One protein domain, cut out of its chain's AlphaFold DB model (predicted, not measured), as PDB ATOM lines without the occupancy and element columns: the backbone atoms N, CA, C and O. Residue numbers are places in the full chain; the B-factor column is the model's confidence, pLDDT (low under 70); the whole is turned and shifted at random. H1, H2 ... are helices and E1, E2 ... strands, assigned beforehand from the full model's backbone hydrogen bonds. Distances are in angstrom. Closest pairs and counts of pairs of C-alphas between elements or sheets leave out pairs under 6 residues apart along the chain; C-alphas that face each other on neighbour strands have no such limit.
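This is residues 33 to 90 of the 97 residues of an uncharacterized protein of Methylobacterium sp. WL103 (UniProt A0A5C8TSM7). What is the shape? A long two-stranded ribbon, the hairpin of E2 and E3, has short E1 beside E2 at one end, and from that same end H1 turns off as an arm that makes a corner with the ribbon. Residues 76 to 90, of which 76 to 89 belong to H1, stick out free. What is it made of? The printed part has 58 residues, with E1, E2, E3 and H1 in chain order, of mixed class; the antiparallel sheet E1 - E2 - E3 is a meander, each strand the antiparallel neighbour of the one before. It is extended and flat, with a radius of gyration of the C-alphas of 16.6 A and spans of 47 by 37 by 11 A.

How is the sheet joined? E2, residues 41 to 52, and E3, residues 58 to 69, form a hairpin at 158 degrees, with N 49 and O 61 at 2.8 A and N 43 and O 68 at 3.1 A, within hydrogen-bond range. E1, residues 33 to 35, forms a hairpin with E2 at 118 degrees, with N 42 and O 34 at 2.8 A; E1 and E3 are apart. How does the helix stand? H1, residues 72 to 89, only just is on the sheet, with 5 pairs of C-alphas within 10 A, and only grazes it with residues 72 to 75. Every O i to N i+4 pair in H1 is within hydrogen-bond range.

Where does the sheet run? E2 is 33.1 A long and bends by 51 degrees at residue 48; E3 is 32.5 A and E1 7.4 A, beginning at C-alpha 33 (14.165, 2.374, 21.074). Where does the helix end? H1, 25.9 A long, ends at C-alpha 89 (12.913, -1.278, 45.013).

How large is it? The farthest C-alphas, of Asn 55 and Ala 87, are 47.8 A apart. Is it continuous and confident? The printed part has no cut, and its three links are tight. Its mean pLDDT is 85.3, and no printed residue is under 70.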
ATOM      1  N   PHE A  33      13.600   3.531  21.770       83.88
ATOM      2  CA  PHE A  33      14.165   2.374  21.074       83.88
ATOM      3  C   PHE A  33      14.110   2.558  19.554       83.88
ATOM      4  O   PHE A  33      13.098   3.001  19.010       83.88
ATOM      5  N   GLY A  34      15.172   2.158  18.855       82.12
ATOM      6  CA  GLY A  34      15.173   2.118  17.397       82.12
ATOM      7  C   GLY A  34      16.386   1.414  16.801       82.12
ATOM      8  O   GLY A  34      17.295   0.975  17.507       82.12
ATOM      9  N   LEU A  35      16.406   1.337  15.472       76.12
ATOM     10  CA  LEU A  35      17.570   0.924  14.692       76.12
ATOM     11  C   LEU A  35      18.277   2.176  14.177       76.12
ATOM     12  O   LEU A  35      17.632   3.102  13.686       76.12
ATOM     13  N   ASN A  36      19.602   2.214  14.275       75.31
ATOM     14  CA  ASN A  36      20.369   3.257  13.603       75.31
ATOM     15  C   ASN A  36      20.369   3.027  12.066       75.31
ATOM     16  O   ASN A  36      19.955   1.960  11.603       75.31
ATOM     17  N   PRO A  37      20.882   3.972  11.250       78.12
ATOM     18  CA  PRO A  37      20.926   3.814   9.791       78.12
ATOM     19  C   PRO A  37      21.713   2.592   9.288       78.12
ATOM     20  O   PRO A  37      21.545   2.185   8.144       78.12
ATOM     21  N   THR A  38      22.565   1.996  10.127       78.81
ATOM     22  CA  THR A  38      23.336   0.784   9.811       78.81
ATOM     23  C   THR A  38      22.666  -0.499  10.323       78.81
ATOM     24  O   THR A  38      23.300  -1.549  10.328       78.81
ATOM     25  N   GLY A  39      21.418  -0.431  10.800       78.06
ATOM     26  CA  GLY A  39      20.651  -1.583  11.290       78.06
ATOM     27  C   GLY A  39      21.046  -2.088  12.683       78.06
ATOM     28  O   GLY A  39      20.626  -3.170  13.082       78.06
ATOM     29  N   VAL A  40      21.846  -1.333  13.438       77.94
ATOM     30  CA  VAL A  40      22.257  -1.691  14.802       77.94
ATOM     31  C   VAL A  40      21.207  -1.183  15.797       77.94
ATOM     32  O   VAL A  40      20.895   0.014  15.773       77.94
ATOM     33  N   PRO A  41      20.679  -2.046  16.689       75.56
ATOM     34  CA  PRO A  41      19.793  -1.623  17.766       75.56
ATOM     35  C   PRO A  41      20.441  -0.557  18.641       75.56
ATOM     36  O   PRO A  41      21.605  -0.672  19.037       75.56
ATOM     37  N   SER A  42      19.677   0.481  18.956       82.88
ATOM     38  CA  SER A  42      20.109   1.535  19.857       82.88
ATOM     39  C   SER A  42      18.984   1.971  20.778       82.88
ATOM     40  O   SER A  42      17.826   2.063  20.365       82.88
ATOM     41  N   ILE A  43      19.355   2.260  22.021       87.31
ATOM     42  CA  ILE A  43      18.475   2.874  23.011       87.31
ATOM     43  C   ILE A  43      18.999   4.287  23.251       87.31
ATOM     44  O   ILE A  43      20.173   4.465  23.582       87.31
ATOM     45  N   LEU A  44      18.148   5.287  23.048       86.44
ATOM     46  CA  LEU A  44      18.467   6.687  23.303       86.44
ATOM     47  C   LEU A  44      17.935   7.085  24.672       86.44
ATOM     48  O   LEU A  44      16.738   6.962  24.939       86.44
ATOM     49  N   LEU A  45      18.829   7.601  25.505       85.69
ATOM     50  CA  LEU A  45      18.496   8.201  26.785       85.69
ATOM     51  C   LEU A  45      18.496   9.715  26.607       85.69
ATOM     52  O   LEU A  45      19.476  10.308  26.137       85.69
ATOM     53  N   CYS A  46      17.362  10.324  26.928       83.50
ATOM     54  CA  CYS A  46      17.136  11.746  26.738       83.50
ATOM     55  C   CYS A  46      16.907  12.425  28.083       83.50
ATOM     56  O   CYS A  46      16.429  11.803  29.027       83.50
ATOM     57  N   THR A  47      17.219  13.712  28.139       83.88
ATOM     58  CA  THR A  47      16.853  14.583  29.254       83.88
ATOM     59  C   THR A  47      16.355  15.919  28.714       83.88
ATOM     60  O   THR A  47      16.630  16.274  27.557       83.88
ATOM     61  N   LEU A  48      15.610  16.652  29.534       80.75
ATOM     62  CA  LEU A  48      15.227  18.029  29.249       80.75
ATOM     63  C   LEU A  48      16.331  18.951  29.756       80.75
ATOM     64  O   LEU A  48      16.686  18.933  30.931       80.75
ATOM     65  N   VAL A  49      16.881  19.759  28.857       81.44
ATOM     66  CA  VAL A  49      17.922  20.735  29.174       81.44
ATOM     67  C   VAL A  49      17.309  22.121  29.103       81.44
ATOM     68  O   VAL A  49      16.751  22.511  28.074       81.44
ATOM     69  N   GLN A  50      17.414  22.856  30.207       80.25
ATOM     70  CA  GLN A  50      17.166  24.287  30.226       80.25
ATOM     71  C   GLN A  50      18.467  24.997  29.852       80.25
ATOM     72  O   GLN A  50      19.480  24.851  30.531       80.25
ATOM     73  N   ASP A  51      18.426  25.733  28.754       83.25
ATOM     74  CA  ASP A  51      19.545  26.464  28.173       83.25
ATOM     75  C   ASP A  51      19.160  27.938  27.976       83.25
ATOM     76  O   ASP A  51      18.035  28.346  28.285       83.25
ATOM     77  N   ILE A  52      20.088  28.739  27.465       87.00
ATOM     78  CA  ILE A  52      19.856  30.124  27.062       87.00
ATOM     79  C   ILE A  52      20.154  30.247  25.566       87.00
ATOM     80  O   ILE A  52      21.213  29.831  25.102       87.00
ATOM     81  N   ASP A  53      19.213  30.798  24.803       87.19
ATOM     82  CA  ASP A  53      19.377  31.002  23.364       87.19
ATOM     83  C   ASP A  53      20.329  32.170  23.025       87.19
ATOM     84  O   ASP A  53      20.815  32.896  23.895       87.19
ATOM     85  N   GLU A  54      20.585  32.385  21.731       90.56
ATOM     86  CA  GLU A  54      21.470  33.457  21.240       90.56
ATOM     87  C   GLU A  54      20.995  34.876  21.618       90.56
ATOM     88  O   GLU A  54      21.784  35.820  21.598       90.56
ATOM     89  N   ASN A  55      19.724  35.034  22.001       92.56
ATOM     90  CA  ASN A  55      19.115  36.296  22.420       92.56
ATOM     91  C   ASN A  55      19.041  36.442  23.949       92.56
ATOM     92  O   ASN A  55      18.419  37.384  24.452       92.56
ATOM     93  N   GLY A  56      19.642  35.519  24.705       89.12
ATOM     94  CA  GLY A  56      19.613  35.535  26.163       89.12
ATOM     95  C   GLY A  56      18.299  35.034  26.773       89.12
ATOM     96  O   GLY A  56      18.076  35.244  27.965       89.12
ATOM     97  N   GLN A  57      17.414  34.405  25.994       86.88
ATOM     98  CA  GLN A  57      16.130  33.894  26.478       86.88
ATOM     99  C   GLN A  57      16.241  32.439  26.947       86.88
ATOM    100  O   GLN A  57      16.913  31.636  26.299       86.88
ATOM    101  N   PRO A  58      15.560  32.053  28.043       85.06
ATOM    102  CA  PRO A  58      15.501  30.659  28.464       85.06
ATOM    103  C   PRO A  58      14.855  29.770  27.395       85.06
ATOM    104  O   PRO A  58      13.744  30.038  26.937       85.06
ATOM    105  N   LEU A  59      15.521  28.670  27.058       85.94
ATOM    106  CA  LEU A  59      15.060  27.658  26.116       85.94
ATOM    107  C   LEU A  59      15.057  26.295  26.803       85.94
ATOM    108  O   LEU A  59      16.097  25.810  27.235       85.94
ATOM    109  N   LEU A  60      13.903  25.638  26.857       83.12
ATOM    110  CA  LEU A  60      13.818  24.243  27.278       83.12
ATOM    111  C   LEU A  60      13.787  23.354  26.036       83.12
ATOM    112  O   LEU A  60      12.888  23.488  25.206       83.12
ATOM    113  N   HIS A  61      14.745  22.440  25.903       82.56
ATOM    114  CA  HIS A  61      14.770  21.504  24.784       82.56
ATOM    115  C   HIS A  61      15.214  20.105  25.206       82.56
ATOM    116  O   HIS A  61      15.922  19.904  26.190       82.56
ATOM    117  N   LYS A  62      14.787  19.110  24.428       82.06
ATOM    118  CA  LYS A  62      15.168  17.715  24.631       82.06
ATOM    119  C   LYS A  62      16.554  17.465  24.048       82.06
ATOM    120  O   LYS A  62      16.797  17.761  22.878       82.06
ATOM    121  N   LYS A  63      17.442  16.866  24.839       83.31
ATOM    122  CA  LYS A  63      18.796  16.495  24.419       83.31
ATOM    123  C   LYS A  63      19.023  15.004  24.614       83.31
ATOM    124  O   LYS A  63      18.752  14.455  25.681       83.31
ATOM    125  N   VAL A  64      19.553  14.348  23.582       83.56
ATOM    126  CA  VAL A  64      20.095  12.991  23.720       83.56
ATOM    127  C   VAL A  64      21.416  13.102  24.469       83.56
ATOM    128  O   VAL A  64      22.344  13.761  24.001       83.56
ATOM    129  N   VAL A  65      21.489  12.474  25.634       80.62
ATOM    130  CA  VAL A  65      22.646  12.551  26.540       80.62
ATOM    131  C   VAL A  65      23.437  11.252  26.583       80.62
ATOM    132  O   VAL A  65      24.630  11.275  26.861       80.62
ATOM    133  N   ALA A  66      22.805  10.130  26.238       82.06
ATOM    134  CA  ALA A  66      23.492   8.868  26.034       82.06
ATOM    135  C   ALA A  66      22.803   8.033  24.953       82.06
ATOM    136  O   ALA A  66      21.581   8.056  24.787       82.06
ATOM    137  N   GLN A  67      23.608   7.264  24.225       84.88
ATOM    138  CA  GLN A  67      23.136   6.260  23.284       84.88
ATOM    139  C   GLN A  67      23.767   4.921  23.644       84.88
ATOM    140  O   GLN A  67      24.977   4.741  23.511       84.88
ATOM    141  N   LEU A  68      22.939   3.968  24.058       85.88
ATOM    142  CA  LEU A  68      23.385   2.614  24.350       85.88
ATOM    143  C   LEU A  68      23.401   1.803  23.054       85.88
ATOM    144  O   LEU A  68      22.395   1.713  22.344       85.88
ATOM    145  N   ARG A  69      24.557   1.208  22.754       84.94
ATOM    146  CA  ARG A  69      24.762   0.255  21.658       84.94
ATOM    147  C   ARG A  69      25.481  -0.961  22.219       84.94
ATOM    148  O   ARG A  69      26.365  -0.821  23.057       84.94
ATOM    149  N   GLY A  70      25.132  -2.145  21.739       81.88
ATOM    150  CA  GLY A  70      25.738  -3.375  22.228       81.88
ATOM    151  C   GLY A  70      25.282  -4.602  21.459       81.88
ATOM    152  O   GLY A  70      24.406  -4.533  20.596       81.88
ATOM    153  N   SER A  71      25.899  -5.736  21.777       86.25
ATOM    154  CA  SER A  71      25.433  -7.037  21.307       86.25
ATOM    155  C   SER A  71      24.123  -7.422  22.002       86.25
ATOM    156  O   SER A  71      23.785  -6.895  23.064       86.25
ATOM    157  N   LEU A  72      23.405  -8.402  21.443       84.56
ATOM    158  CA  LEU A  72      22.221  -8.970  22.093       84.56
ATOM    159  C   LEU A  72      22.527  -9.453  23.522       84.56
ATOM    160  O   LEU A  72      21.735  -9.218  24.429       84.56
ATOM    161  N   LEU A  73      23.700 -10.060  23.731       88.62
ATOM    162  CA  LEU A  73      24.142 -10.534  25.043       88.62
ATOM    163  C   LEU A  73      24.302  -9.385  26.053       88.62
ATOM    164  O   LEU A  73      23.914  -9.529  27.209       88.62
ATOM    165  N   ALA A  74      24.825  -8.234  25.617       87.06
ATOM    166  CA  ALA A  74      24.961  -7.059  26.477       87.06
ATOM    167  C   ALA A  74      23.590  -6.517  26.912       87.06
ATOM    168  O   ALA A  74      23.385  -6.233  28.089       87.06
ATOM    169  N   PHE A  75      22.622  -6.442  25.992       87.31
ATOM    170  CA  PHE A  75      21.261  -6.007  26.324       87.31
ATOM    171  C   PHE A  75      20.509  -7.007  27.211       87.31
ATOM    172  O   PHE A  75      19.732  -6.596  28.069       87.31
ATOM    173  N   GLN A  76      20.759  -8.309  27.060       91.38
ATOM    174  CA  GLN A  76      20.236  -9.324  27.980       91.38
ATOM    175  C   GLN A  76      20.820  -9.179  29.393       91.38
ATOM    176  O   GLN A  76      20.096  -9.371  30.367       91.38
ATOM    177  N   GLY A  77      22.106  -8.826  29.505       91.06
ATOM    178  CA  GLY A  77      22.731  -8.458  30.778       91.06
ATOM    179  C   GLY A  77      22.046  -7.246  31.407       91.06
ATOM    180  O   GLY A  77      21.556  -7.342  32.526       91.06
ATOM    181  N   LEU A  78      21.884  -6.167  30.635       89.88
ATOM    182  CA  LEU A  78      21.197  -4.955  31.092       89.88
ATOM    183  C   LEU A  78      19.771  -5.238  31.591       89.88
ATOM    184  O   LEU A  78      19.376  -4.732  32.635       89.88
ATOM    185  N   LEU A  79      19.000  -6.065  30.878       92.31
ATOM    186  CA  LEU A  79      17.652  -6.448  31.308       92.31
ATOM    187  C   LEU A  79      17.660  -7.162  32.668       92.31
ATOM    188  O   LEU A  79      16.812  -6.878  33.510       92.31
ATOM    189  N   ARG A  80      18.611  -8.075  32.886       93.62
ATOM    190  CA  ARG A  80      18.761  -8.783  34.164       93.62
ATOM    191  C   ARG A  80      19.082  -7.815  35.301       93.62
ATOM    192  O   ARG A  80      18.493  -7.926  36.372       93.62
ATOM    193  N   ASP A  81      19.978  -6.868  35.058       91.81
ATOM    194  CA  ASP A  81      20.373  -5.879  36.061       91.81
ATOM    195  C   ASP A  81      19.197  -4.953  36.412       91.81
ATOM    196  O   ASP A  81      18.947  -4.685  37.586       91.81
ATOM    197  N   LEU A  82      18.399  -4.540  35.418       90.81
ATOM    198  CA  LEU A  82      17.167  -3.772  35.643       90.81
ATOM    199  C   LEU A  82      16.141  -4.547  36.483       90.81
ATOM    200  O   LEU A  82      15.559  -3.981  37.406       90.81
ATOM    201  N   GLN A  83      15.955  -5.843  36.221       92.94
ATOM    202  CA  GLN A  83      15.084  -6.705  37.034       92.94
ATOM    203  C   GLN A  83      15.583  -6.828  38.481       92.94
ATOM    204  O   GLN A  83      14.788  -6.887  39.417       92.94
ATOM    205  N   GLN A  84      16.901  -6.852  38.690       89.81
ATOM    206  CA  GLN A  84      17.477  -6.869  40.033       89.81
ATOM    207  C   GLN A  84      17.241  -5.545  40.770       89.81
ATOM    208  O   GLN A  84      16.923  -5.567  41.958       89.81
ATOM    209  N   ILE A  85      17.346  -4.406  40.080       88.75
ATOM    210  CA  ILE A  85      16.989  -3.094  40.641       88.75
ATOM    211  C   ILE A  85      15.509  -3.071  41.033       88.75
ATOM    212  O   ILE A  85      15.185  -2.689  42.154       88.75
ATOM    213  N   GLU A  86      14.616  -3.536  40.160       91.31
ATOM    214  CA  GLU A  86      13.184  -3.636  40.463       91.31
ATOM    215  C   GLU A  86      12.933  -4.479  41.721       91.31
ATOM    216  O   GLU A  86      12.196  -4.059  42.613       91.31
ATOM    217  N   ALA A  87      13.604  -5.627  41.855       89.56
ATOM    218  CA  ALA A  87      13.504  -6.478  43.040       89.56
ATOM    219  C   ALA A  87      14.012  -5.800  44.329       89.56
ATOM    220  O   ALA A  87      13.498  -6.076  45.414       89.56
ATOM    221  N   LEU A  88      15.012  -4.916  44.236       88.75
ATOM    222  CA  LEU A  88      15.490  -4.122  45.373       88.75
ATOM    223  C   LEU A  88      14.487  -3.033  45.767       88.75
ATOM    224  O   LEU A  88      14.257  -2.836  46.956       88.75
ATOM    225  N   LEU A  89      13.874  -2.364  44.789       87.06
ATOM    226  CA  LEU A  89      12.913  -1.278  45.013       87.06
ATOM    227  C   LEU A  89      11.531  -1.769  45.467       87.06
ATOM    228  O   LEU A  89      10.785  -1.022  46.091       87.06
ATOM    229  N   THR A  90      11.178  -3.015  45.153       85.88
ATOM    230  CA  THR A  90       9.886  -3.629  45.507       85.88
ATOM    231  C   THR A  90       9.949  -4.488  46.768       85.88
ATOM    232  O   THR A  90       8.934  -5.057  47.181       85.88
TER     233      THR A  90